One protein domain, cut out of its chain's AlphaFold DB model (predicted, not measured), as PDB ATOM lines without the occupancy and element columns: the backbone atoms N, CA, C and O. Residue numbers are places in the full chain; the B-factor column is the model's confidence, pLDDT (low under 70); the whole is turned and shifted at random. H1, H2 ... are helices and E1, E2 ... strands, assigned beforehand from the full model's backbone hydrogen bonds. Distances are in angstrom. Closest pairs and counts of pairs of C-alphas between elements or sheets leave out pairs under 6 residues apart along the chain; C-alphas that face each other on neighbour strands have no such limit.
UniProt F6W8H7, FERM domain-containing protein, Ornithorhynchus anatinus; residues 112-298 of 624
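This is residues 112 to 298 of the 624 residues of the protein "FERM domain-containing protein" of Ornithorhynchus anatinus (UniProt F6W8H7). Two lobes stand one beyond the other along the longest axis: a strongly twisted sheet of four strands, E1 to E4, with the long helix H6 over one face, and a cluster of five helices, H1 to H5, joined to the sheet by residues 211 to 218. In the cluster H1 and H2 pack on H5, part of H4 crosses H2, and the small H3 sits by the first residue of H2; residues 268 to 274 stick out from the sheet's lobe. The printed part has 187 residues, with six named helices and four named strands in the order H1 H2 H3 H4 H5 E1 E2 E3 E4 H6. The sheet's order is E1 - E2 - E3 - E4, antiparallel throughout, and the class is mixed, helices and strands. The whole is loose, with a radius of gyration of the C-alphas of 20.2 A, and spans 66 by 43 by 23 A.

The sheet holds E1, residues 219 to 224, E2, 230 to 235, E3, 239 to 244, which is 16.7 A long, and E4, 253 to 256. C-alpha 219 is at (-13.020, -7.377, -34.888). H6, residues 279 to 296, is 26.1 A long and ends with C-alpha 296 at (-7.756, 5.590, -49.279). H1, residues 112 to 126, is 21.1 A long and begins with C-alpha 112 at (-27.243, 9.465, -42.767). H2, residues 134 to 149, is 22.3 A long; H3 is residues 170 to 175; H4, 180 to 193, is 20.5 A long; H5, 199 to 210, is 16.5 A long.

E1 to E4 form a meander, each strand the antiparallel neighbour of the one before, with three hairpins. N 221 and O 233 are 2.8 A apart across E1 and E2, N 234 and O 241 2.8 A across E2 and E3, and N 240 and O 255 2.9 A across E3 and E4, within hydrogen-bond range. H6 is on the sheet at a height of 9.0 A, two layers with the helix on one face, and runs along the strands, at 22 degrees to E2 on the local plane. The closest C-alphas of E2 and H6, Val 235 and Cys 286, are 6.7 A apart. H1 and H6 are apart. H2 and H5 touch at a shallow tilt of 17 degrees, opposite ways, closest at the C-alphas of Ala 147 and Arg 199, 4.3 A. H1 touches H5 at a steep tilt of 48 degrees, closest at the C-alphas of Phe 118 and Glu 203, 5.9 A. H4 touches H2 with residues 186 to 191 alone, closest at the C-alphas of Ser 142 and Tyr 191, 4.8 A. H3 and H2 are close but not clearly touching, the C-alphas of Pro 134 and Val 172 being 5.8 A apart. Every O i to N i+4 pair is within hydrogen-bond range in H1, H2, H3, H5 and H6, and 8 of 10 in H4.

The two C-alphas farthest apart, those of Ser 155 and Ala 269, are 67.2 A apart. The printed part has no cut. The links H2 to H3 and E4 to H6 are long, with 20 and 22 residues. The mean pLDDT of the printed part is 90.3, and residues 266 to 278 are under 70.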
ATOM      1  N   ILE A 112     -26.676  10.800 -43.022       96.56
ATOM      2  CA  ILE A 112     -27.243   9.465 -42.767       96.56
ATOM      3  C   ILE A 112     -26.160   8.436 -42.422       96.56
ATOM      4  O   ILE A 112     -26.320   7.647 -41.494       96.56
ATOM      5  N   THR A 113     -25.029   8.461 -43.130       97.75
ATOM      6  CA  THR A 113     -23.896   7.574 -42.858       97.75
ATOM      7  C   THR A 113     -23.344   7.850 -41.465       97.75
ATOM      8  O   THR A 113     -23.170   6.926 -40.672       97.75
ATOM      9  N   GLN A 114     -23.115   9.127 -41.154       98.00
ATOM     10  CA  GLN A 114     -22.645   9.565 -39.847       98.00
ATOM     11  C   GLN A 114     -23.597   9.133 -38.726       98.00
ATOM     12  O   GLN A 114     -23.140   8.577 -37.728       98.00
ATOM     13  N   HIS A 115     -24.901   9.332 -38.913       98.19
ATOM     14  CA  HIS A 115     -25.929   8.994 -37.936       98.19
ATOM     15  C   HIS A 115     -25.942   7.495 -37.614       98.19
ATOM     16  O   HIS A 115     -25.905   7.099 -36.447       98.19
ATOM     17  N   LEU A 116     -25.898   6.644 -38.645       98.31
ATOM     18  CA  LEU A 116     -25.864   5.191 -38.468       98.31
ATOM     19  C   LEU A 116     -24.584   4.722 -37.760       98.31
ATOM     20  O   LEU A 116     -24.653   3.858 -36.884       98.31
ATOM     21  N   PHE A 117     -23.426   5.310 -38.086       98.62
ATOM     22  CA  PHE A 117     -22.178   5.040 -37.364       98.62
ATOM     23  C   PHE A 117     -22.255   5.481 -35.902       98.62
ATOM     24  O   PHE A 117     -21.852   4.722 -35.022       98.62
ATOM     25  N   PHE A 118     -22.772   6.683 -35.636       98.69
ATOM     26  CA  PHE A 118     -22.948   7.209 -34.282       98.69
ATOM     27  C   PHE A 118     -23.792   6.259 -33.434       98.69
ATOM     28  O   PHE A 118     -23.355   5.853 -32.356       98.69
ATOM     29  N   LEU A 119     -24.959   5.846 -33.933       98.38
ATOM     30  CA  LEU A 119     -25.842   4.950 -33.196       98.38
ATOM     31  C   LEU A 119     -25.204   3.583 -32.953       98.38
ATOM     32  O   LEU A 119     -25.278   3.076 -31.834       98.38
ATOM     33  N   GLN A 120     -24.559   3.001 -33.969       98.25
ATOM     34  CA  GLN A 120     -23.893   1.708 -33.827       98.25
ATOM     35  C   GLN A 120     -22.776   1.777 -32.784       98.25
ATOM     36  O   GLN A 120     -22.754   0.974 -31.860       98.25
ATOM     37  N   VAL A 121     -21.882   2.762 -32.880       98.44
ATOM     38  CA  VAL A 121     -20.764   2.917 -31.937       98.44
ATOM     39  C   VAL A 121     -21.273   3.210 -30.525       98.44
ATOM     40  O   VAL A 121     -20.751   2.649 -29.565       98.44
ATOM     41  N   LYS A 122     -22.325   4.028 -30.385       98.19
ATOM     42  CA  LYS A 122     -22.977   4.274 -29.093       98.19
ATOM     43  C   LYS A 122     -23.484   2.973 -28.482       98.19
ATOM     44  O   LYS A 122     -23.203   2.709 -27.317       98.19
ATOM     45  N   GLN A 123     -24.189   2.156 -29.263       97.62
ATOM     46  CA  GLN A 123     -24.697   0.865 -28.803       97.62
ATOM     47  C   GLN A 123     -23.552  -0.064 -28.376       97.62
ATOM     48  O   GLN A 123     -23.600  -0.620 -27.289       97.62
ATOM     49  N   GLN A 124     -22.476  -0.144 -29.160       97.38
ATOM     50  CA  GLN A 124     -21.301  -0.963 -28.837       97.38
ATOM     51  C   GLN A 124     -20.579  -0.527 -27.556       97.38
ATOM     52  O   GLN A 124     -20.026  -1.362 -26.842       97.38
ATOM     53  N   ILE A 125     -20.568   0.771 -27.246       97.94
ATOM     54  CA  ILE A 125     -20.017   1.279 -25.983       97.94
ATOM     55  C   ILE A 125     -20.934   0.907 -24.811       97.94
ATOM     56  O   ILE A 125     -20.441   0.456 -23.778       97.94
ATOM     57  N   LEU A 126     -22.254   1.060 -24.964       96.88
ATOM     58  CA  LEU A 126     -23.245   0.721 -23.931       96.88
ATOM     59  C   LEU A 126     -23.292  -0.786 -23.633       96.88
ATOM     60  O   LEU A 126     -23.344  -1.172 -22.465       96.88
ATOM     61  N   ASP A 127     -23.189  -1.613 -24.675       95.94
ATOM     62  CA  ASP A 127     -23.134  -3.079 -24.598       95.94
ATOM     63  C   ASP A 127     -21.769  -3.611 -24.130       95.94
ATOM     64  O   ASP A 127     -21.593  -4.819 -23.977       95.94
ATOM     65  N   GLU A 128     -20.802  -2.721 -23.880       93.75
ATOM     66  CA  GLU A 128     -19.443  -3.047 -23.430       93.75
ATOM     67  C   GLU A 128     -18.621  -3.863 -24.448       93.75
ATOM     68  O   GLU A 128     -17.601  -4.460 -24.096       93.75
ATOM     69  N   GLU A 129     -19.009  -3.842 -25.730       94.44
ATOM     70  CA  GLU A 129     -18.183  -4.357 -26.829       94.44
ATOM     71  C   GLU A 129     -16.934  -3.489 -27.034       94.44
ATOM     72  O   GLU A 129     -15.848  -4.006 -27.301       94.44
ATOM     73  N   ILE A 130     -17.083  -2.171 -26.869       96.25
ATOM     74  CA  ILE A 130     -15.991  -1.198 -26.886       96.25
ATOM     75  C   ILE A 130     -15.796  -0.678 -25.465       96.25
ATOM     76  O   ILE A 130     -16.664  -0.010 -24.901       96.25
ATOM     77  N   TYR A 131     -14.627  -0.942 -24.886       95.12
ATOM     78  CA  TYR A 131     -14.291  -0.367 -23.592       95.12
ATOM     79  C   TYR A 131     -14.132   1.154 -23.688       95.12
ATOM     80  O   TYR A 131     -13.407   1.674 -24.536       95.12
ATOM     81  N   CYS A 132     -14.749   1.855 -22.740       94.44
ATOM     82  CA  CYS A 132     -14.612   3.292 -22.555       94.44
ATOM     83  C   CYS A 132     -14.357   3.610 -21.072       94.44
ATOM     84  O   CYS A 132     -14.946   2.986 -20.180       94.44
ATOM     85  N   SER A 133     -13.468   4.567 -20.785       94.50
ATOM     86  CA  SER A 133     -13.236   5.004 -19.402       94.50
ATOM     87  C   SER A 133     -14.486   5.708 -18.850       94.50
ATOM     88  O   SER A 133     -15.269   6.260 -19.631       94.50
ATOM     89  N   PRO A 134     -14.707   5.722 -17.525       92.69
ATOM     90  CA  PRO A 134     -15.847   6.420 -16.929       92.69
ATOM     91  C   PRO A 134     -15.940   7.898 -17.333       92.69
ATOM     92  O   PRO A 134     -17.013   8.376 -17.693       92.69
ATOM     93  N   GLU A 135     -14.814   8.613 -17.346       92.69
ATOM     94  CA  GLU A 135     -14.747  10.035 -17.699       92.69
ATOM     95  C   GLU A 135     -15.116  10.263 -19.167       92.69
ATOM     96  O   GLU A 135     -15.915  11.146 -19.481       92.69
ATOM     97  N   ALA A 136     -14.565   9.441 -20.064       94.88
ATOM     98  CA  ALA A 136     -14.883   9.501 -21.484       94.88
ATOM     99  C   ALA A 136     -16.349   9.126 -21.746       94.88
ATOM    100  O   ALA A 136     -16.998   9.750 -22.578       94.88
ATOM    101  N   THR A 137     -16.898   8.171 -20.994       95.44
ATOM    102  CA  THR A 137     -18.301   7.761 -21.106       95.44
ATOM    103  C   THR A 137     -19.250   8.906 -20.752       95.44
ATOM    104  O   THR A 137     -20.187   9.157 -21.501       95.44
ATOM    105  N   VAL A 138     -19.000   9.645 -19.664       96.75
ATOM    106  CA  VAL A 138     -19.823  10.814 -19.292       96.75
ATOM    107  C   VAL A 138     -19.787  11.881 -20.388       96.75
ATOM    108  O   VAL A 138     -20.824  12.425 -20.763       96.75
ATOM    109  N   LEU A 139     -18.605  12.150 -20.949       97.81
ATOM    110  CA  LEU A 139     -18.473  13.097 -22.054       97.81
ATOM    111  C   LEU A 139     -19.232  12.618 -23.303       97.81
ATOM    112  O   LEU A 139     -19.966  13.390 -23.913       97.81
ATOM    113  N   LEU A 140     -19.111  11.344 -23.671       98.50
ATOM    114  CA  LEU A 140     -19.851  10.757 -24.789       98.50
ATOM    115  C   LEU A 140     -21.369  10.810 -24.562       98.50
ATOM    116  O   LEU A 140     -22.107  11.179 -25.473       98.50
ATOM    117  N   ALA A 141     -21.837  10.519 -23.346       98.31
ATOM    118  CA  ALA A 141     -23.240  10.651 -22.968       98.31
ATOM    119  C   ALA A 141     -23.749  12.084 -23.172       98.31
ATOM    120  O   ALA A 141     -24.815  12.267 -23.750       98.31
ATOM    121  N   SER A 142     -22.967  13.101 -22.793       98.38
ATOM    122  CA  SER A 142     -23.358  14.503 -22.998       98.38
ATOM    123  C   SER A 142     -23.533  14.877 -24.478       98.38
ATOM    124  O   SER A 142     -24.493  15.561 -24.823       98.38
ATOM    125  N   TYR A 143     -22.684  14.359 -25.377       98.69
ATOM    126  CA  TYR A 143     -22.873  14.537 -26.823       98.69
ATOM    127  C   TYR A 143     -24.081  13.759 -27.354       98.69
ATOM    128  O   TYR A 143     -24.778  14.252 -28.237       98.69
ATOM    129  N   ALA A 144     -24.353  12.562 -26.824       98.38
ATOM    130  CA  ALA A 144     -25.534  11.788 -27.207       98.38
ATOM    131  C   ALA A 144     -26.839  12.494 -26.796       98.38
ATOM    132  O   ALA A 144     -27.796  12.504 -27.569       98.38
ATOM    133  N   VAL A 145     -26.856  13.128 -25.619       97.94
ATOM    134  CA  VAL A 145     -27.970  13.959 -25.142       97.94
ATOM    135  C   VAL A 145     -28.132  15.199 -26.025       97.94
ATOM    136  O   VAL A 145     -29.235  15.423 -26.514       97.94
ATOM    137  N   GLN A 146     -27.051  15.928 -26.339       98.06
ATOM    138  CA  GLN A 146     -27.094  17.065 -27.277       98.06
ATOM    139  C   GLN A 146     -27.638  16.654 -28.656       98.06
ATOM    140  O   GLN A 146     -28.477  17.341 -29.233       98.06
ATOM    141  N   ALA A 147     -27.205  15.505 -29.187       97.88
ATOM    142  CA  ALA A 147     -27.695  14.993 -30.465       97.88
ATOM    143  C   ALA A 147     -29.198  14.651 -30.434       97.88
ATOM    144  O   ALA A 147     -29.882  14.795 -31.449       97.88
ATOM    145  N   LYS A 148     -29.718  14.199 -29.285       96.50
ATOM    146  CA  LYS A 148     -31.118  13.786 -29.127       96.50
ATOM    147  C   LYS A 148     -32.061  14.946 -28.803       96.50
ATOM    148  O   LYS A 148     -33.143  15.008 -29.381       96.50
ATOM    149  N   PHE A 149     -31.671  15.834 -27.891       96.38
ATOM    150  CA  PHE A 149     -32.550  16.855 -27.312       96.38
ATOM    151  C   PHE A 149     -32.270  18.283 -27.808       96.38
ATOM    152  O   PHE A 149     -33.109  19.159 -27.614       96.38
ATOM    153  N   GLY A 150     -31.163  18.524 -28.518       95.88
ATOM    154  CA  GLY A 150     -30.775  19.872 -28.939       95.88
ATOM    155  C   GLY A 150     -30.039  20.606 -27.824       95.88
ATOM    156  O   GLY A 150     -29.263  19.980 -27.128       95.88
ATOM    157  N   ASP A 151     -30.238  21.918 -27.679       95.19
ATOM    158  CA  ASP A 151     -29.563  22.716 -26.648       95.19
ATOM    159  C   ASP A 151     -30.199  22.542 -25.265       95.19
ATOM    160  O   ASP A 151     -31.423  22.596 -25.120       95.19
ATOM    161  N   TYR A 152     -29.363  22.457 -24.227       95.94
ATOM    162  CA  TYR A 152     -29.839  22.481 -22.848       95.94
ATOM    163  C   TYR A 152     -30.507  23.821 -22.506       95.94
ATOM    164  O   TYR A 152     -29.944  24.903 -22.699       95.94
ATOM    165  N   ASP A 153     -31.697  23.723 -21.925       93.12
ATOM    166  CA  ASP A 153     -32.456  24.833 -21.352       93.12
ATOM    167  C   ASP A 153     -32.975  24.417 -19.968       93.12
ATOM    168  O   ASP A 153     -33.840  23.534 -19.903       93.12
ATOM    169  N   PRO A 154     -32.487  25.038 -18.876       91.94
ATOM    170  CA  PRO A 154     -32.931  24.742 -17.514       91.94
ATOM    171  C   PRO A 154     -34.439  24.914 -17.287       91.94
ATOM    172  O   PRO A 154     -34.974  24.365 -16.332       91.94
ATOM    173  N   SER A 155     -35.123  25.688 -18.134       92.19
ATOM    174  CA  SER A 155     -36.566  25.940 -18.025       92.19
ATOM    175  C   SER A 155     -37.412  24.791 -18.578       92.19
ATOM    176  O   SER A 155     -38.579  24.674 -18.221       92.19
ATOM    177  N   PHE A 156     -36.845  23.972 -19.470       91.25
ATOM    178  CA  PHE A 156     -37.535  22.840 -20.104       91.25
ATOM    179  C   PHE A 156     -37.002  21.482 -19.637       91.25
ATOM    180  O   PHE A 156     -37.738  20.499 -19.642       91.25
ATOM    181  N   HIS A 157     -35.729  21.416 -19.251       94.00
ATOM    182  CA  HIS A 157     -35.060  20.187 -18.841       94.00
ATOM    183  C   HIS A 157     -35.006  20.109 -17.312       94.00
ATOM    184  O   HIS A 157     -33.996  20.437 -16.689       94.00
ATOM    185  N   GLU A 158     -36.126  19.712 -16.712       91.69
ATOM    186  CA  GLU A 158     -36.228  19.504 -15.265       91.69
ATOM    187  C   GLU A 158     -35.448  18.251 -14.813       91.69
ATOM    188  O   GLU A 158     -35.326  17.301 -15.590       91.69
ATOM    189  N   PRO A 159     -34.951  18.200 -13.561       91.38
ATOM    190  CA  PRO A 159     -34.264  17.021 -13.034       91.38
ATOM    191  C   PRO A 159     -35.085  15.733 -13.198       91.38
ATOM    192  O   PRO A 159     -36.266  15.687 -12.854       91.38
ATOM    193  N   GLY A 160     -34.444  14.679 -13.695       91.75
ATOM    194  CA  GLY A 160     -35.051  13.392 -14.022       91.75
ATOM    195  C   GLY A 160     -35.401  13.227 -15.504       91.75
ATOM    196  O   GLY A 160     -35.838  12.144 -15.901       91.75
ATOM    197  N   PHE A 161     -35.199  14.245 -16.353       93.94
ATOM    198  CA  PHE A 161     -35.513  14.151 -17.787       93.94
ATOM    199  C   PHE A 161     -34.671  13.097 -18.527       93.94
ATOM    200  O   PHE A 161     -35.086  12.613 -19.581       93.94
ATOM    201  N   LEU A 162     -33.519  12.700 -17.969       94.38
ATOM    202  CA  LEU A 162     -32.658  11.643 -18.512       94.38
ATOM    203  C   LEU A 162     -32.923  10.256 -17.904       94.38
ATOM    204  O   LEU A 162     -32.276   9.290 -18.303       94.38
ATOM    205  N   ALA A 163     -33.882  10.110 -16.985       90.56
ATOM    206  CA  ALA A 163     -34.085   8.864 -16.239       90.56
ATOM    207  C   ALA A 163     -34.459   7.648 -17.112       90.56
ATOM    208  O   ALA A 163     -34.228   6.507 -16.711       90.56
ATOM    209  N   GLN A 164     -35.042   7.871 -18.296       89.56
ATOM    210  CA  GLN A 164     -35.406   6.805 -19.243       89.56
ATOM    211  C   GLN A 164     -34.297   6.484 -20.255       89.56
ATOM    212  O   GLN A 164     -34.443   5.557 -21.053       89.56
ATOM    213  N   GLU A 165     -33.197   7.235 -20.246       93.12
ATOM    214  CA  GLU A 165     -32.132   7.110 -21.233       93.12
ATOM    215  C   GLU A 165     -31.036   6.144 -20.770       93.12
ATOM    216  O   GLU A 165     -30.451   6.283 -19.694       93.12
ATOM    217  N   GLU A 166     -30.678   5.189 -21.628       93.62
ATOM    218  CA  GLU A 166     -29.487   4.366 -21.422       93.62
ATOM    219  C   GLU A 166     -28.251   5.119 -21.936       93.62
ATOM    220  O   GLU A 166     -27.927   5.107 -23.128       93.62
ATOM    221  N   LEU A 167     -27.592   5.837 -21.021       94.19
ATOM    222  CA  LEU A 167     -26.470   6.732 -21.336       94.19
ATOM    223  C   LEU A 167     -25.099   6.185 -20.935       94.19
ATOM    224  O   LEU A 167     -24.088   6.607 -21.496       94.19
ATOM    225  N   LEU A 168     -25.046   5.266 -19.967       95.56
ATOM    226  CA  LEU A 168     -23.804   4.771 -19.375       95.56
ATOM    227  C   LEU A 168     -23.774   3.230 -19.365       95.56
ATOM    228  O   LEU A 168     -24.787   2.614 -19.029       95.56
ATOM    229  N   PRO A 169     -22.620   2.591 -19.638       95.19
ATOM    230  CA  PRO A 169     -22.460   1.149 -19.514       95.19
ATOM    231  C   PRO A 169     -22.668   0.673 -18.075       95.19
ATOM    232  O   PRO A 169     -22.304   1.352 -17.103       95.19
ATOM    233  N   LYS A 170     -23.184  -0.550 -17.927       92.19
ATOM    234  CA  LYS A 170     -23.529  -1.143 -16.623       92.19
ATOM    235  C   LYS A 170     -22.332  -1.220 -15.674       92.19
ATOM    236  O   LYS A 170     -22.507  -1.044 -14.470       92.19
ATOM    237  N   ARG A 171     -21.117  -1.450 -16.180       93.38
ATOM    238  CA  ARG A 171     -19.874  -1.421 -15.396       93.38
ATOM    239  C   ARG A 171     -19.615  -0.050 -14.783       93.38
ATOM    240  O   ARG A 171     -19.269   0.010 -13.609       93.38
ATOM    241  N   VAL A 172     -19.780   1.032 -15.547       91.81
ATOM    242  CA  VAL A 172     -19.539   2.404 -15.060       91.81
ATOM    243  C   VAL A 172     -20.527   2.745 -13.948       91.81
ATOM    244  O   VAL A 172     -20.113   3.222 -12.895       91.81
ATOM    245  N   LEU A 173     -21.805   2.402 -14.135       89.75
ATOM    246  CA  LEU A 173     -22.841   2.591 -13.117       89.75
ATOM    247  C   LEU A 173     -22.538   1.827 -11.819       89.75
ATOM    248  O   LEU A 173     -22.755   2.355 -10.737       89.75
ATOM    249  N   LYS A 174     -22.013   0.600 -11.917       89.19
ATOM    250  CA  LYS A 174     -21.685  -0.242 -10.751       89.19
ATOM    251  C   LYS A 174     -20.381   0.143 -10.053       89.19
ATOM    252  O   LYS A 174     -20.229  -0.132  -8.867       89.19
ATOM    253  N   GLN A 175     -19.422   0.711 -10.782       89.06
ATOM    254  CA  GLN A 175     -18.088   1.021 -10.262       89.06
ATOM    255  C   GLN A 175     -18.104   2.185  -9.260       89.06
ATOM    256  O   GLN A 175     -17.288   2.209  -8.340       89.06
ATOM    257  N   TYR A 176     -19.027   3.137  -9.418       84.25
ATOM    258  CA  TYR A 176     -19.156   4.292  -8.531       84.25
ATOM    259  C   TYR A 176     -20.437   4.188  -7.707       84.25
ATOM    260  O   TYR A 176     -21.499   3.873  -8.232       84.25
ATOM    261  N   GLN A 177     -20.361   4.517  -6.417       79.88
ATOM    262  CA  GLN A 177     -21.522   4.598  -5.522       79.88
ATOM    263  C   GLN A 177     -22.288   5.916  -5.741       79.88
ATOM    264  O   GLN A 177     -22.434   6.721  -4.827       79.88
ATOM    265  N   MET A 178     -22.708   6.176  -6.980       88.19
ATOM    266  CA  MET A 178     -23.474   7.362  -7.367       88.19
ATOM    267  C   MET A 178     -24.919   6.975  -7.681       88.19
ATOM    268  O   MET A 178     -25.167   5.918  -8.262       88.19
ATOM    269  N   THR A 179     -25.873   7.830  -7.310       90.25
ATOM    270  CA  THR A 179     -27.277   7.661  -7.709       90.25
ATOM    271  C   THR A 179     -27.472   8.053  -9.176       90.25
ATOM    272  O   THR A 179     -26.612   8.707  -9.772       90.25
ATOM    273  N   ALA A 180     -28.604   7.657  -9.768       89.75
ATOM    274  CA  ALA A 180     -28.978   8.075 -11.123       89.75
ATOM    275  C   ALA A 180     -28.974   9.608 -11.260       89.75
ATOM    276  O   ALA A 180     -28.351  10.125 -12.181       89.75
ATOM    277  N   ASP A 181     -29.536  10.321 -10.281       91.56
ATOM    278  CA  ASP A 181     -29.587  11.788 -10.265       91.56
ATOM    279  C   ASP A 181     -28.188  12.425 -10.264       91.56
ATOM    280  O   ASP A 181     -27.943  13.401 -10.966       91.56
ATOM    281  N   MET A 182     -27.228  11.851  -9.528       93.38
ATOM    282  CA  MET A 182     -25.854  12.369  -9.521       93.38
ATOM    283  C   MET A 182     -25.132  12.124 -10.856       93.38
ATOM    284  O   MET A 182     -24.240  12.887 -11.238       93.38
ATOM    285  N   TRP A 183     -25.457  11.032 -11.556       94.69
ATOM    286  CA  TRP A 183     -24.956  10.800 -12.911       94.69
ATOM    287  C   TRP A 183     -25.584  11.768 -13.905       94.69
ATOM    288  O   TRP A 183     -24.863  12.329 -14.730       94.69
ATOM    289  N   GLU A 184     -26.891  11.993 -13.793       95.56
ATOM    290  CA  GLU A 184     -27.612  12.985 -14.579       95.56
ATOM    291  C   GLU A 184     -27.008  14.378 -14.387       95.56
ATOM    292  O   GLU A 184     -26.662  15.013 -15.375       95.56
ATOM    293  N   GLU A 185     -26.757  14.821 -13.154       94.50
ATOM    294  CA  GLU A 185     -26.120  16.115 -12.876       94.50
ATOM    295  C   GLU A 185     -24.756  16.247 -13.576       94.50
ATOM    296  O   GLU A 185     -24.469  17.258 -14.221       94.50
ATOM    297  N   LYS A 186     -23.922  15.196 -13.526       95.25
ATOM    298  CA  LYS A 186     -22.623  15.177 -14.220       95.25
ATOM    299  C   LYS A 186     -22.757  15.256 -15.736       95.25
ATOM    300  O   LYS A 186     -21.956  15.938 -16.373       95.25
ATOM    301  N   ILE A 187     -23.705  14.528 -16.319       97.06
ATOM    302  CA  ILE A 187     -23.942  14.537 -17.768       97.06
ATOM    303  C   ILE A 187     -24.488  15.904 -18.185       97.06
ATOM    304  O   ILE A 187     -23.984  16.489 -19.143       97.06
ATOM    305  N   THR A 188     -25.446  16.439 -17.430       96.44
ATOM    306  CA  THR A 188     -26.085  17.737 -17.668       96.44
ATOM    307  C   THR A 188     -25.090  18.893 -17.575       96.44
ATOM    308  O   THR A 188     -25.147  19.811 -18.390       96.44
ATOM    309  N   ALA A 189     -24.111  18.824 -16.668       95.75
ATOM    310  CA  ALA A 189     -23.036  19.813 -16.594       95.75
ATOM    311  C   ALA A 189     -22.229  19.897 -17.903       95.75
ATOM    312  O   ALA A 189     -21.946  20.992 -18.378       95.75
ATOM    313  N   TRP A 190     -21.898  18.758 -18.521       97.12
ATOM    314  CA  TRP A 190     -21.243  18.746 -19.834       97.12
ATOM    315  C   TRP A 190     -22.204  19.088 -20.975       97.12
ATOM    316  O   TRP A 190     -21.798  19.737 -21.929       97.12
ATOM    317  N   TYR A 191     -23.468  18.675 -20.881       97.38
ATOM    318  CA  TYR A 191     -24.506  18.979 -21.867       97.38
ATOM    319  C   TYR A 191     -24.711  20.494 -22.023       97.38
ATOM    320  O   TYR A 191     -24.755  20.995 -23.144       97.38
ATOM    321  N   ALA A 192     -24.738  21.241 -20.915       95.75
ATOM    322  CA  ALA A 192     -24.870  22.697 -20.926       95.75
ATOM    323  C   ALA A 192     -23.738  23.411 -21.693       95.75
ATOM    324  O   ALA A 192     -23.977  24.449 -22.312       95.75
ATOM    325  N   GLU A 193     -22.528  22.843 -21.696       96.44
ATOM    326  CA  GLU A 193     -21.366  23.387 -22.417       96.44
ATOM    327  C   GLU A 193     -21.453  23.187 -23.939       96.44
ATOM    328  O   GLU A 193     -20.759  23.866 -24.694       96.44
ATOM    329  N   HIS A 194     -22.323  22.288 -24.415       95.25
ATOM    330  CA  HIS A 194     -22.488  22.009 -25.847       95.25
ATOM    331  C   HIS A 194     -23.490  22.934 -26.538       95.25
ATOM    332  O   HIS A 194     -23.752  22.763 -27.730       95.25
ATOM    333  N   ARG A 195     -24.030  23.931 -25.830       92.56
ATOM    334  CA  ARG A 195     -25.025  24.866 -26.365       92.56
ATOM    335  C   ARG A 195     -24.572  25.504 -27.682       92.56
ATOM    336  O   ARG A 195     -23.481  26.061 -27.783       92.56
ATOM    337  N   GLY A 196     -25.445  25.471 -28.682       89.94
ATOM    338  CA  GLY A 196     -25.190  25.933 -30.043       89.94
ATOM    339  C   GLY A 196     -24.597  24.862 -30.962       89.94
ATOM    340  O   GLY A 196     -24.431  25.122 -32.153       89.94
ATOM    341  N   THR A 197     -24.303  23.662 -30.453       92.69
ATOM    342  CA  THR A 197     -23.821  22.545 -31.274       92.69
ATOM    343  C   THR A 197     -25.000  21.872 -31.971       92.69
ATOM    344  O   THR A 197     -25.911  21.353 -31.324       92.69
ATOM    345  N   ALA A 198     -24.982  21.845 -33.303       92.81
ATOM    346  CA  ALA A 198     -26.008  21.155 -34.076       92.81
ATOM    347  C   ALA A 198     -25.943  19.629 -33.868       92.81
ATOM    348  O   ALA A 198     -24.898  19.080 -33.515       92.81
ATOM    349  N   ARG A 199     -27.056  18.926 -34.115       95.81
ATOM    350  CA  ARG A 199     -27.148  17.465 -33.936       95.81
ATOM    351  C   ARG A 199     -26.070  16.706 -34.713       95.81
ATOM    352  O   ARG A 199     -25.395  15.854 -34.144       95.81
ATOM    353  N   ASP A 200     -25.895  17.023 -35.992       95.12
ATOM    354  CA  ASP A 200     -24.863  16.434 -36.848       95.12
ATOM    355  C   ASP A 200     -23.452  16.738 -36.321       95.12
ATOM    356  O   ASP A 200     -22.584  15.869 -36.306       95.12
ATOM    357  N   GLU A 201     -23.202  17.934 -35.800       95.62
ATOM    358  CA  GLU A 201     -21.909  18.237 -35.178       95.62
ATOM    359  C   GLU A 201     -21.688  17.468 -33.864       95.62
ATOM    360  O   GLU A 201     -20.578  16.988 -33.622       95.62
ATOM    361  N   ALA A 202     -22.726  17.287 -33.044       98.19
ATOM    362  CA  ALA A 202     -22.662  16.516 -31.802       98.19
ATOM    363  C   ALA A 202     -22.373  15.029 -32.068       98.19
ATOM    364  O   ALA A 202     -21.473  14.454 -31.452       98.19
ATOM    365  N   GLU A 203     -23.063  14.424 -33.038       98.44
ATOM    366  CA  GLU A 203     -22.821  13.045 -33.478       98.44
ATOM    367  C   GLU A 203     -21.396  12.867 -34.042       98.44
ATOM    368  O   GLU A 203     -20.701  11.902 -33.711       98.44
ATOM    369  N   MET A 204     -20.903  13.825 -34.836       97.94
ATOM    370  CA  MET A 204     -19.523  13.810 -35.337       97.94
ATOM    371  C   MET A 204     -18.499  13.957 -34.201       97.94
ATOM    372  O   MET A 204     -17.477  13.268 -34.194       97.94
ATOM    373  N   ASN A 205     -18.751  14.825 -33.218       98.31
ATOM    374  CA  ASN A 205     -17.875  14.992 -32.054       98.31
ATOM    375  C   ASN A 205     -17.837  13.735 -31.177       98.31
ATOM    376  O   ASN A 205     -16.757  13.355 -30.718       98.31
ATOM    377  N   TYR A 206     -18.970  13.045 -31.020       98.75
ATOM    378  CA  TYR A 206     -19.034  11.729 -30.383       98.75
ATOM    379  C   TYR A 206     -18.096  10.741 -31.089       98.75
ATOM    380  O   TYR A 206     -17.200  10.165 -30.469       98.75
ATOM    381  N   LEU A 207     -18.246  10.589 -32.410       98.69
ATOM    382  CA  LEU A 207     -17.439   9.668 -33.214       98.69
ATOM    383  C   LEU A 207     -15.948  10.021 -33.199       98.69
ATOM    384  O   LEU A 207     -15.102   9.132 -33.134       98.69
ATOM    385  N   LYS A 208     -15.610  11.315 -33.197       98.31
ATOM    386  CA  LYS A 208     -14.227  11.803 -33.099       98.31
ATOM    387  C   LYS A 208     -13.524  11.420 -31.807       98.31
ATOM    388  O   LYS A 208     -12.296  11.402 -31.803       98.31
ATOM    389  N   ILE A 209     -14.270  11.239 -30.722       97.81
ATOM    390  CA  ILE A 209     -13.747  10.767 -29.436       97.81
ATOM    391  C   ILE A 209     -13.709   9.240 -29.446       97.81
ATOM    392  O   ILE A 209     -12.695   8.653 -29.083       97.81
ATOM    393  N   ALA A 210     -14.784   8.599 -29.909       98.06
ATOM    394  CA  ALA A 210     -14.890   7.146 -29.927       98.06
ATOM    395  C   ALA A 210     -13.842   6.470 -30.831       98.06
ATOM    396  O   ALA A 210     -13.343   5.412 -30.465       98.06
ATOM    397  N   GLN A 211     -13.461   7.083 -31.960       97.44
ATOM    398  CA  GLN A 211     -12.440   6.532 -32.868       97.44
ATOM    399  C   GLN A 211     -11.048   6.389 -32.226       97.44
ATOM    400  O   GLN A 211     -10.217   5.638 -32.732       97.44
ATOM    401  N   ASP A 212     -10.785   7.130 -31.143       96.31
ATOM    402  CA  ASP A 212      -9.508   7.105 -30.426       96.31
ATOM    403  C   ASP A 212      -9.482   6.016 -29.330       96.31
ATOM    404  O   ASP A 212      -8.460   5.845 -28.667       96.31
ATOM    405  N   LEU A 213     -10.585   5.282 -29.117       95.81
ATOM    406  CA  LEU A 213     -10.647   4.163 -28.173       95.81
ATOM    407  C   LEU A 213      -9.940   2.926 -28.747       95.81
ATOM    408  O   LEU A 213     -10.145   2.570 -29.904       95.81
ATOM    409  N   ASP A 214      -9.175   2.212 -27.916       94.06
ATOM    410  CA  ASP A 214      -8.318   1.098 -28.365       94.06
ATOM    411  C   ASP A 214      -9.082  -0.054 -29.042       94.06
ATOM    412  O   ASP A 214      -8.549  -0.735 -29.913       94.06
ATOM    413  N   MET A 215     -10.334  -0.283 -28.635       95.88
ATOM    414  CA  MET A 215     -11.182  -1.365 -29.156       95.88
ATOM    415  C   MET A 215     -12.088  -0.917 -30.315       95.88
ATOM    416  O   MET A 215     -12.858  -1.719 -30.844       95.88
ATOM    417  N   TYR A 216     -12.039   0.361 -30.704       97.38
ATOM    418  CA  TYR A 216     -12.898   0.906 -31.750       97.38
ATOM    419  C   TYR A 216     -12.608   0.260 -33.108       97.38
ATOM    420  O   TYR A 216     -11.483   0.286 -33.604       97.38
ATOM    421  N   GLY A 217     -13.645  -0.298 -33.737       95.94
ATOM    422  CA  GLY A 217     -13.550  -0.886 -35.075       95.94
ATOM    423  C   GLY A 217     -12.717  -2.174 -35.160       95.94
ATOM    424  O   GLY A 217     -12.474  -2.654 -36.270       95.94
ATOM    425  N   VAL A 218     -12.301  -2.751 -34.025       96.31
ATOM    426  CA  VAL A 218     -11.508  -3.987 -33.981       96.31
ATOM    427  C   VAL A 218     -12.428  -5.204 -33.909       96.31
ATOM    428  O   VAL A 218     -13.193  -5.381 -32.964       96.31
ATOM    429  N   ASN A 219     -12.322  -6.093 -34.896       93.62
ATOM    430  CA  ASN A 219     -13.020  -7.377 -34.888       93.62
ATOM    431  C   ASN A 219     -12.113  -8.449 -34.277       93.62
ATOM    432  O   ASN A 219     -11.101  -8.798 -34.886       93.62
ATOM    433  N   TYR A 220     -12.471  -8.973 -33.101       92.81
ATOM    434  CA  TYR A 220     -11.675  -9.973 -32.383       92.81
ATOM    435  C   TYR A 220     -12.092 -11.409 -32.718       92.81
ATOM    436  O   TYR A 220     -13.267 -11.766 -32.638       92.81
ATOM    437  N   PHE A 221     -11.106 -12.258 -33.002       90.50
ATOM    438  CA  PHE A 221     -11.284 -13.681 -33.275       90.50
ATOM    439  C   PHE A 221     -10.379 -14.518 -32.368       90.50
ATOM    440  O   PHE A 221      -9.170 -14.279 -32.347       90.50
ATOM    441  N   PRO A 222     -10.907 -15.514 -31.635       89.75
ATOM    442  CA  PRO A 222     -10.068 -16.442 -30.887       89.75
ATOM    443  C   PRO A 222      -9.228 -17.280 -31.852       89.75
ATOM    444  O   PRO A 222      -9.754 -17.893 -32.781       89.75
ATOM    445  N   ILE A 223      -7.916 -17.299 -31.630       87.56
ATOM    446  CA  ILE A 223      -6.951 -18.086 -32.397       87.56
ATOM    447  C   ILE A 223      -6.010 -18.829 -31.450       87.56
ATOM    448  O   ILE A 223      -5.828 -18.446 -30.298       87.56
ATOM    449  N   GLN A 224      -5.355 -19.865 -31.963       87.06
ATOM    450  CA  GLN A 224      -4.346 -20.607 -31.220       87.06
ATOM    451  C   GLN A 224      -3.059 -20.679 -32.038       87.06
ATOM    452  O   GLN A 224      -3.081 -20.924 -33.247       87.06
ATOM    453  N   ASN A 225      -1.916 -20.425 -31.400       83.94
ATOM    454  CA  ASN A 225      -0.622 -20.528 -32.076       83.94
ATOM    455  C   ASN A 225      -0.128 -21.993 -32.141       83.94
ATOM    456  O   ASN A 225      -0.680 -22.892 -31.512       83.94
ATOM    457  N   LYS A 226       0.989 -22.237 -32.846       83.62
ATOM    458  CA  LYS A 226       1.635 -23.569 -32.912       83.62
ATOM    459  C   LYS A 226       2.061 -24.127 -31.543       83.62
ATOM    460  O   LYS A 226       2.274 -25.324 -31.415       83.62
ATOM    461  N   ARG A 227       2.215 -23.262 -30.536       85.94
ATOM    462  CA  ARG A 227       2.559 -23.615 -29.150       85.94
ATOM    463  C   ARG A 227       1.317 -23.834 -28.276       85.94
ATOM    464  O   ARG A 227       1.453 -23.860 -27.060       85.94
ATOM    465  N   GLN A 228       0.132 -23.945 -28.881       84.69
ATOM    466  CA  GLN A 228      -1.152 -24.109 -28.197       84.69
ATOM    467  C   GLN A 228      -1.511 -22.976 -27.219       84.69
ATOM    468  O   GLN A 228      -2.337 -23.156 -26.332       84.69
ATOM    469  N   THR A 229      -0.917 -21.792 -27.380       87.88
ATOM    470  CA  THR A 229      -1.299 -20.603 -26.610       87.88
ATOM    471  C   THR A 229      -2.525 -19.965 -27.241       87.88
ATOM    472  O   THR A 229      -2.497 -19.648 -28.437       87.88
ATOM    473  N   ASP A 230      -3.551 -19.748 -26.427       90.12
ATOM    474  CA  ASP A 230      -4.746 -19.015 -26.821       90.12
ATOM    475  C   ASP A 230      -4.422 -17.526 -26.952       90.12
ATOM    476  O   ASP A 230      -3.765 -16.925 -26.098       90.12
ATOM    477  N   LEU A 231      -4.840 -16.941 -28.066       91.88
ATOM    478  CA  LEU A 231      -4.607 -15.550 -28.433       91.88
ATOM    479  C   LEU A 231      -5.866 -14.996 -29.108       91.88
ATOM    480  O   LEU A 231      -6.771 -15.737 -29.498       91.88
ATOM    481  N   LEU A 232      -5.914 -13.681 -29.292       93.38
ATOM    482  CA  LEU A 232      -6.959 -13.018 -30.065       93.38
ATOM    483  C   LEU A 232      -6.345 -12.367 -31.304       93.38
ATOM    484  O   LEU A 232      -5.354 -11.646 -31.214       93.38
ATOM    485  N   LEU A 233      -6.942 -12.608 -32.464       93.81
ATOM    486  CA  LEU A 233      -6.651 -11.898 -33.700       93.81
ATOM    487  C   LEU A 233      -7.617 -10.719 -33.817       93.81
ATOM    488  O   LEU A 233      -8.821 -10.938 -33.891       93.81
ATOM    489  N   GLY A 234      -7.111  -9.493 -33.842       95.69
ATOM    490  CA  GLY A 234      -7.896  -8.310 -34.183       95.69
ATOM    491  C   GLY A 234      -7.710  -7.940 -35.647       95.69
ATOM    492  O   GLY A 234      -6.585  -7.938 -36.145       95.69
ATOM    493  N   VAL A 235      -8.802  -7.621 -36.332       96.25
ATOM    494  CA  VAL A 235      -8.780  -7.072 -37.694       96.25
ATOM    495  C   VAL A 235      -9.507  -5.734 -37.686       96.25
ATOM    496  O   VAL A 235     -10.676  -5.679 -37.291       96.25
ATOM    497  N   ASP A 236      -8.832  -4.680 -38.135       96.56
ATOM    498  CA  ASP A 236      -9.371  -3.320 -38.185       96.56
ATOM    499  C   ASP A 236      -8.999  -2.599 -39.501       96.56
ATOM    500  O   ASP A 236      -8.460  -3.184 -40.450       96.56
ATOM    501  N   ALA A 237      -9.305  -1.303 -39.576       96.38
ATOM    502  CA  ALA A 237      -9.015  -0.478 -40.747       96.38
ATOM    503  C   ALA A 237      -7.509  -0.236 -40.986       96.38
ATOM    504  O   ALA A 237      -7.134   0.137 -42.098       96.38
ATOM    505  N   LYS A 238      -6.649  -0.444 -39.978       94.75
ATOM    506  CA  LYS A 238      -5.204  -0.159 -40.007       94.75
ATOM    507  C   LYS A 238      -4.373  -1.412 -40.287       94.75
ATOM    508  O   LYS A 238      -3.335  -1.318 -40.953       94.75
ATOM    509  N   GLY A 239      -4.818  -2.577 -39.826       96.06
ATOM    510  CA  GLY A 239      -4.102  -3.821 -40.039       96.06
ATOM    511  C   GLY A 239      -4.701  -5.047 -39.359       96.06
ATOM    512  O   GLY A 239      -5.899  -5.170 -39.096       96.06
ATOM    513  N   VAL A 240      -3.801  -5.996 -39.115       96.25
ATOM    514  CA  VAL A 240      -4.057  -7.234 -38.388       96.25
ATOM    515  C   VAL A 240      -3.194  -7.249 -37.136       96.25
ATOM    516  O   VAL A 240      -1.988  -7.010 -37.181       96.25
ATOM    517  N   HIS A 241      -3.806  -7.581 -36.014       96.12
ATOM    518  CA  HIS A 241      -3.222  -7.445 -34.692       96.12
ATOM    519  C   HIS A 241      -3.359  -8.756 -33.918       96.12
ATOM    520  O   HIS A 241      -4.336  -9.482 -34.072       96.12
ATOM    521  N   VAL A 242      -2.375  -9.078 -33.084       95.00
ATOM    522  CA  VAL A 242      -2.387 -10.257 -32.212       95.00
ATOM    523  C   VAL A 242      -2.334  -9.784 -30.772       95.00
ATOM    524  O   VAL A 242      -1.387  -9.104 -30.388       95.00
ATOM    525  N   TYR A 243      -3.317 -10.188 -29.982       95.88
ATOM    526  CA  TYR A 243      -3.492  -9.822 -28.582       95.88
ATOM    527  C   TYR A 243      -3.419 -11.060 -27.692       95.88
ATOM    528  O   TYR A 243      -3.726 -12.178 -28.119       95.88
ATOM    529  N   SER A 244      -3.057 -10.847 -26.430       93.50
ATOM    530  CA  SER A 244      -3.325 -11.823 -25.376       93.50
ATOM    531  C   SER A 244      -4.826 -11.883 -25.082       93.50
ATOM    532  O   SER A 244      -5.526 -10.879 -25.213       93.50
ATOM    533  N   VAL A 245      -5.327 -13.034 -24.633       91.25
ATOM    534  CA  VAL A 245      -6.733 -13.177 -24.211       91.25
ATOM    535  C   VAL A 245      -7.064 -12.228 -23.050       91.25
ATOM    536  O   VAL A 245      -8.159 -11.669 -23.010       91.25
ATOM    537  N   ASP A 246      -6.084 -11.977 -22.178       91.69
ATOM    538  CA  ASP A 246      -6.226 -11.126 -20.990       91.69
ATOM    539  C   ASP A 246      -6.077  -9.623 -21.278       91.69
ATOM    540  O   ASP A 246      -6.375  -8.797 -20.420       91.69
ATOM    541  N   ASN A 247      -5.603  -9.238 -22.471       92.38
ATOM    542  CA  ASN A 247      -5.367  -7.835 -22.818       92.38
ATOM    543  C   ASN A 247      -5.791  -7.531 -24.258       92.38
ATOM    544  O   ASN A 247      -5.024  -7.725 -25.197       92.38
ATOM    545  N   ARG A 248      -7.002  -6.983 -24.412       92.94
ATOM    546  CA  ARG A 248      -7.557  -6.548 -25.708       92.94
ATOM    547  C   ARG A 248      -7.168  -5.122 -26.111       92.94
ATOM    548  O   ARG A 248      -7.474  -4.725 -27.231       92.94
ATOM    549  N   PHE A 249      -6.514  -4.370 -25.226       90.69
ATOM    550  CA  PHE A 249      -6.161  -2.964 -25.442       90.69
ATOM    551  C   PHE A 249      -4.871  -2.825 -26.239       90.69
ATOM    552  O   PHE A 249      -4.797  -2.088 -27.215       90.69
ATOM    553  N   SER A 250      -3.836  -3.557 -25.827       92.00
ATOM    554  CA  SER A 250      -2.506  -3.433 -26.418       92.00
ATOM    555  C   SER A 250      -2.142  -4.700 -27.188       92.00
ATOM    556  O   SER A 250      -1.999  -5.758 -26.573       92.00
ATOM    557  N   PRO A 251      -1.969  -4.621 -28.517       94.12
ATOM    558  CA  PRO A 251      -1.569  -5.779 -29.297       94.12
ATOM    559  C   PRO A 251      -0.121  -6.166 -28.988       94.12
ATOM    560  O   PRO A 251       0.782  -5.331 -28.967       94.12
ATOM    561  N   ASN A 252       0.120  -7.463 -28.812       92.94
ATOM    562  CA  ASN A 252       1.453  -8.044 -28.676       92.94
ATOM    563  C   ASN A 252       2.250  -7.905 -29.981       92.94
ATOM    564  O   ASN A 252       3.472  -7.763 -29.954       92.94
ATOM    565  N   LYS A 253       1.568  -8.018 -31.128       93.69
ATOM    566  CA  LYS A 253       2.138  -7.830 -32.469       93.69
ATOM    567  C   LYS A 253       1.114  -7.180 -33.389       93.69
ATOM    568  O   LYS A 253      -0.052  -7.555 -33.358       93.69
ATOM    569  N   SER A 254       1.579  -6.280 -34.247       96.06
ATOM    570  CA  SER A 254       0.754  -5.565 -35.223       96.06
ATOM    571  C   SER A 254       1.371  -5.673 -36.611       96.06
ATOM    572  O   SER A 254       2.583  -5.527 -36.765       96.06
ATOM    573  N   PHE A 255       0.532  -5.920 -37.610       95.81
ATOM    574  CA  PHE A 255       0.894  -6.009 -39.017       95.81
ATOM    575  C   PHE A 255       0.035  -5.015 -39.792       95.81
ATOM    576  O   PHE A 255      -1.163  -5.223 -39.965       95.81
ATOM    577  N   GLU A 256       0.637  -3.920 -40.245       96.38
ATOM    578  CA  GLU A 256      -0.060  -2.914 -41.045       96.38
ATOM    579  C   GLU A 256      -0.396  -3.447 -42.439       96.38
ATOM    580  O   GLU A 256       0.380  -4.199 -43.036       96.38
ATOM    581  N   TRP A 257      -1.511  -2.987 -43.010       96.56
ATOM    582  CA  TRP A 257      -1.916  -3.378 -44.365       96.56
ATOM    583  C   TRP A 257      -0.866  -3.057 -45.442       96.56
ATOM    584  O   TRP A 257      -0.787  -3.776 -46.434       96.56
ATOM    585  N   SER A 258      -0.030  -2.032 -45.240       94.12
ATOM    586  CA  SER A 258       1.100  -1.674 -46.116       94.12
ATOM    587  C   SER A 258       2.150  -2.788 -46.228       94.12
ATOM    588  O   SER A 258       2.769  -2.951 -47.280       94.12
ATOM    589  N   GLY A 259       2.354  -3.550 -45.151       91.44
ATOM    590  CA  GLY A 259       3.340  -4.628 -45.063       91.44
ATOM    591  C   GLY A 259       2.794  -6.005 -45.443       91.44
ATOM    592  O   GLY A 259       3.571  -6.945 -45.631       91.44
ATOM    593  N   ILE A 260       1.473  -6.151 -45.574       91.62
ATOM    594  CA  ILE A 260       0.825  -7.433 -45.860       91.62
ATOM    595  C   ILE A 260       0.659  -7.603 -47.374       91.62
ATOM    596  O   ILE A 260      -0.098  -6.883 -48.015       91.62
ATOM    597  N   ARG A 261       1.352  -8.594 -47.954       86.88
ATOM    598  CA  ARG A 261       1.275  -8.896 -49.399       86.88
ATOM    599  C   ARG A 261       0.210  -9.926 -49.764       86.88
ATOM    600  O   ARG A 261      -0.379  -9.845 -50.834       86.88
ATOM    601  N   ASN A 262       0.029 -10.939 -48.923       86.69
ATOM    602  CA  ASN A 262      -0.904 -12.034 -49.168       86.69
ATOM    603  C   ASN A 262      -1.418 -12.579 -47.833       86.69
ATOM    604  O   ASN A 262      -0.657 -12.687 -46.872       86.69
ATOM    605  N   ILE A 263      -2.698 -12.938 -47.799       84.19
ATOM    606  CA  ILE A 263      -3.360 -13.575 -46.667       84.19
ATOM    607  C   ILE A 263      -4.047 -14.819 -47.206       84.19
ATOM    608  O   ILE A 263      -4.973 -14.747 -48.009       84.19
ATOM    609  N   SER A 264      -3.592 -15.973 -46.741       82.00
ATOM    610  CA  SER A 264      -4.164 -17.269 -47.084       82.00
ATOM    611  C   SER A 264      -4.330 -18.083 -45.814       82.00
ATOM    612  O   SER A 264      -3.451 -18.049 -44.951       82.00
ATOM    613  N   TYR A 265      -5.400 -18.861 -45.723       74.81
ATOM    614  CA  TYR A 265      -5.494 -19.927 -44.734       74.81
ATOM    615  C   TYR A 265      -5.131 -21.256 -45.404       74.81
ATOM    616  O   TYR A 265      -5.350 -21.440 -46.602       74.81
ATOM    617  N   ARG A 266      -4.534 -22.170 -44.641       67.31
ATOM    618  CA  ARG A 266      -4.239 -23.537 -45.077       67.31
ATOM    619  C   ARG A 266      -4.981 -24.466 -44.123       67.31
ATOM    620  O   ARG A 266      -4.858 -24.281 -42.912       67.31
ATOM    621  N   ASP A 267      -5.760 -25.403 -44.660       54.50
ATOM    622  CA  ASP A 267      -6.545 -26.353 -43.869       54.50
ATOM    623  C   ASP A 267      -5.597 -27.230 -43.039       54.50
ATOM    624  O   ASP A 267      -5.024 -28.203 -43.528       54.50
ATOM    625  N   TRP A 268      -5.378 -26.859 -41.780       44.53
ATOM    626  CA  TRP A 268      -4.853 -27.772 -40.777       44.53
ATOM    627  C   TRP A 268      -6.059 -28.367 -40.046       44.53
ATOM    628  O   TRP A 268      -7.049 -27.676 -39.817       44.53
ATOM    629  N   ALA A 269      -6.010 -29.676 -39.805       36.41
ATOM    630  CA  ALA A 269      -7.139 -30.512 -39.405       36.41
ATOM    631  C   ALA A 269      -8.039 -29.891 -38.312       36.41
ATOM    632  O   ALA A 269      -7.532 -29.236 -37.401       36.41
ATOM    633  N   PRO A 270      -9.364 -30.135 -38.359       37.22
ATOM    634  CA  PRO A 270     -10.297 -29.553 -37.410       37.22
ATOM    635  C   PRO A 270     -10.044 -30.160 -36.031       37.22
ATOM    636  O   PRO A 270     -10.358 -31.324 -35.794       37.22
ATOM    637  N   VAL A 271      -9.511 -29.371 -35.100       39.38
ATOM    638  CA  VAL A 271      -9.870 -29.577 -33.697       39.38
ATOM    639  C   VAL A 271     -11.263 -28.962 -33.566       39.38
ATOM    640  O   VAL A 271     -11.396 -27.752 -33.754       39.38
ATOM    641  N   PRO A 272     -12.320 -29.755 -33.324       40.81
ATOM    642  CA  PRO A 272     -13.653 -29.218 -33.128       40.81
ATOM    643  C   PRO A 272     -13.696 -28.573 -31.744       40.81
ATOM    644  O   PRO A 272     -14.108 -29.194 -30.767       40.81
ATOM    645  N   THR A 273     -13.235 -27.331 -31.633       41.25
ATOM    646  CA  THR A 273     -13.631 -26.483 -30.513       41.25
ATOM    647  C   THR A 273     -14.949 -25.795 -30.884       41.25
ATOM    648  O   THR A 273     -15.105 -25.320 -32.012       41.25
ATOM    649  N   PRO A 274     -15.925 -25.719 -29.963       40.84
ATOM    650  CA  PRO A 274     -17.231 -25.090 -30.206       40.84
ATOM    651  C   PRO A 274     -17.159 -23.571 -30.476       40.84
ATOM    652  O   PRO A 274     -18.185 -22.928 -30.669       40.84
ATOM    653  N   THR A 275     -15.956 -22.996 -30.500       42.59
ATOM    654  CA  THR A 275     -15.652 -21.566 -30.614       42.59
ATOM    655  C   THR A 275     -14.918 -21.181 -31.902       42.59
ATOM    656  O   THR A 275     -14.561 -20.011 -32.052       42.59
ATOM    657  N   SER A 276     -14.686 -22.103 -32.852       49.69
ATOM    658  CA  SER A 276     -13.993 -21.745 -34.097       49.69
ATOM    659  C   SER A 276     -14.884 -20.841 -34.956       49.69
ATOM    660  O   SER A 276     -15.812 -21.301 -35.630       49.69
ATOM    661  N   THR A 277     -14.610 -19.539 -34.942       53.69
ATOM    662  CA  THR A 277     -15.159 -18.627 -35.945       53.69
ATOM    663  C   THR A 277     -14.759 -19.138 -37.330       53.69
ATOM    664  O   THR A 277     -13.625 -19.594 -37.512       53.69
ATOM    665  N   PRO A 278     -15.663 -19.131 -38.326       64.50
ATOM    666  CA  PRO A 278     -15.330 -19.677 -39.633       64.50
ATOM    667  C   PRO A 278     -14.154 -18.882 -40.208       64.50
ATOM    668  O   PRO A 278     -14.301 -17.685 -40.443       64.50
ATOM    669  N   LEU A 279     -13.009 -19.525 -40.476       72.56
ATOM    670  CA  LEU A 279     -11.812 -18.898 -41.076       72.56
ATOM    671  C   LEU A 279     -12.145 -18.046 -42.316       72.56
ATOM    672  O   LEU A 279     -11.512 -17.028 -42.590       72.56
ATOM    673  N   PHE A 280     -13.203 -18.430 -43.032       75.62
ATOM    674  CA  PHE A 280     -13.774 -17.680 -44.143       75.62
ATOM    675  C   PHE A 280     -14.229 -16.254 -43.768       75.62
ATOM    676  O   PHE A 280     -14.036 -15.333 -44.556       75.62
ATOM    677  N   GLN A 281     -14.824 -16.045 -42.590       80.62
ATOM    678  CA  GLN A 281     -15.254 -14.720 -42.123       80.62
ATOM    679  C   GLN A 281     -14.060 -13.793 -41.880       80.62
ATOM    680  O   GLN A 281     -14.093 -12.644 -42.322       80.62
ATOM    681  N   ILE A 282     -12.997 -14.308 -41.252       87.44
ATOM    682  CA  ILE A 282     -11.754 -13.563 -41.010       87.44
ATOM    683  C   ILE A 282     -11.156 -13.115 -42.345       87.44
ATOM    684  O   ILE A 282     -10.890 -11.932 -42.537       87.44
ATOM    685  N   LEU A 283     -11.024 -14.037 -43.305       88.44
ATOM    686  CA  LEU A 283     -10.469 -13.721 -44.620       88.44
ATOM    687  C   LEU A 283     -11.278 -12.634 -45.347       88.44
ATOM    688  O   LEU A 283     -10.696 -11.717 -45.914       88.44
ATOM    689  N   GLN A 284     -12.611 -12.704 -45.306       88.44
ATOM    690  CA  GLN A 284     -13.480 -11.698 -45.929       88.44
ATOM    691  C   GLN A 284     -13.338 -10.310 -45.289       88.44
ATOM    692  O   GLN A 284     -13.413  -9.303 -45.994       88.44
ATOM    693  N   LEU A 285     -13.134 -10.241 -43.971       91.94
ATOM    694  CA  LEU A 285     -12.865  -8.977 -43.285       91.94
ATOM    695  C   LEU A 285     -11.482  -8.429 -43.628       91.94
ATOM    696  O   LEU A 285     -11.364  -7.228 -43.858       91.94
ATOM    697  N   CYS A 286     -10.461  -9.284 -43.713       94.00
ATOM    698  CA  CYS A 286      -9.127  -8.861 -44.128       94.00
ATOM    699  C   CYS A 286      -9.123  -8.310 -45.558       94.00
ATOM    700  O   CYS A 286      -8.574  -7.239 -45.788       94.00
ATOM    701  N   ILE A 287      -9.769  -9.007 -46.503       92.44
ATOM    702  CA  ILE A 287      -9.876  -8.553 -47.898       92.44
ATOM    703  C   ILE A 287     -10.579  -7.193 -47.956       92.44
ATOM    704  O   ILE A 287     -10.036  -6.254 -48.524       92.44
ATOM    705  N   GLY A 288     -11.743  -7.054 -47.315       94.19
ATOM    706  CA  GLY A 288     -12.501  -5.802 -47.374       94.19
ATOM    707  C   GLY A 288     -11.800  -4.612 -46.707       94.19
ATOM    708  O   GLY A 288     -11.801  -3.517 -47.269       94.19
ATOM    709  N   ASN A 289     -11.148  -4.812 -45.554       96.56
ATOM    710  CA  ASN A 289     -10.360  -3.749 -44.919       96.56
ATOM    711  C   ASN A 289      -9.139  -3.372 -45.765       96.56
ATOM    712  O   ASN A 289      -8.874  -2.184 -45.942       96.56
ATOM    713  N   HIS A 290      -8.432  -4.352 -46.335       95.25
ATOM    714  CA  HIS A 290      -7.295  -4.092 -47.215       95.25
ATOM    715  C   HIS A 290      -7.710  -3.347 -48.496       95.25
ATOM    716  O   HIS A 290      -7.049  -2.388 -48.893       95.25
ATOM    717  N   ASP A 291      -8.834  -3.719 -49.112       94.44
ATOM    718  CA  ASP A 291      -9.366  -3.036 -50.297       94.44
ATOM    719  C   ASP A 291      -9.691  -1.563 -50.000       94.44
ATOM    720  O   ASP A 291      -9.333  -0.671 -50.778       94.44
ATOM    721  N   LEU A 292     -10.315  -1.281 -48.849       94.94
ATOM    722  CA  LEU A 292     -10.581   0.089 -48.399       94.94
ATOM    723  C   LEU A 292      -9.291   0.850 -48.073       94.94
ATOM    724  O   LEU A 292      -9.132   1.992 -48.505       94.94
ATOM    725  N   PHE A 293      -8.337   0.213 -47.397       96.00
ATOM    726  CA  PHE A 293      -7.015   0.775 -47.122       96.00
ATOM    727  C   PHE A 293      -6.285   1.190 -48.409       96.00
ATOM    728  O   PHE A 293      -5.694   2.275 -48.475       96.00
ATOM    729  N   MET A 294      -6.354   0.355 -49.452       94.06
ATOM    730  CA  MET A 294      -5.781   0.649 -50.766       94.06
ATOM    731  C   MET A 294      -6.551   1.757 -51.486       94.06
ATOM    732  O   MET A 294      -5.936   2.588 -52.155       94.06
ATOM    733  N   ARG A 295      -7.881   1.815 -51.332       93.06
ATOM    734  CA  ARG A 295      -8.718   2.886 -51.891       93.06
ATOM    735  C   ARG A 295      -8.363   4.253 -51.303       93.06
ATOM    736  O   ARG A 295      -8.216   5.193 -52.072       93.06
ATOM    737  N   ARG A 296      -8.142   4.346 -49.986       93.44
ATOM    738  CA  ARG A 296      -7.756   5.590 -49.279       93.44
ATOM    739  C   ARG A 296      -6.417   6.177 -49.740       93.44
ATOM    740  O   ARG A 296      -6.180   7.368 -49.581       93.44
ATOM    741  N   ARG A 297      -5.531   5.345 -50.294       93.75
ATOM    742  CA  ARG A 297      -4.191   5.731 -50.786       93.75
ATOM    743  C   ARG A 297      -4.158   6.043 -52.277       93.75
ATOM    744  O   ARG A 297      -3.101   6.355 -52.821       93.75
ATOM    745  N   ARG A 298      -5.300   5.931 -52.949       91.50
ATOM    746  CA  ARG A 298      -5.472   6.323 -54.344       91.50
ATOM    747  C   ARG A 298      -6.175   7.671 -54.395       91.50
ATOM    748  O   ARG A 298      -6.781   8.113 -53.427       91.50
TER     749      ARG A 298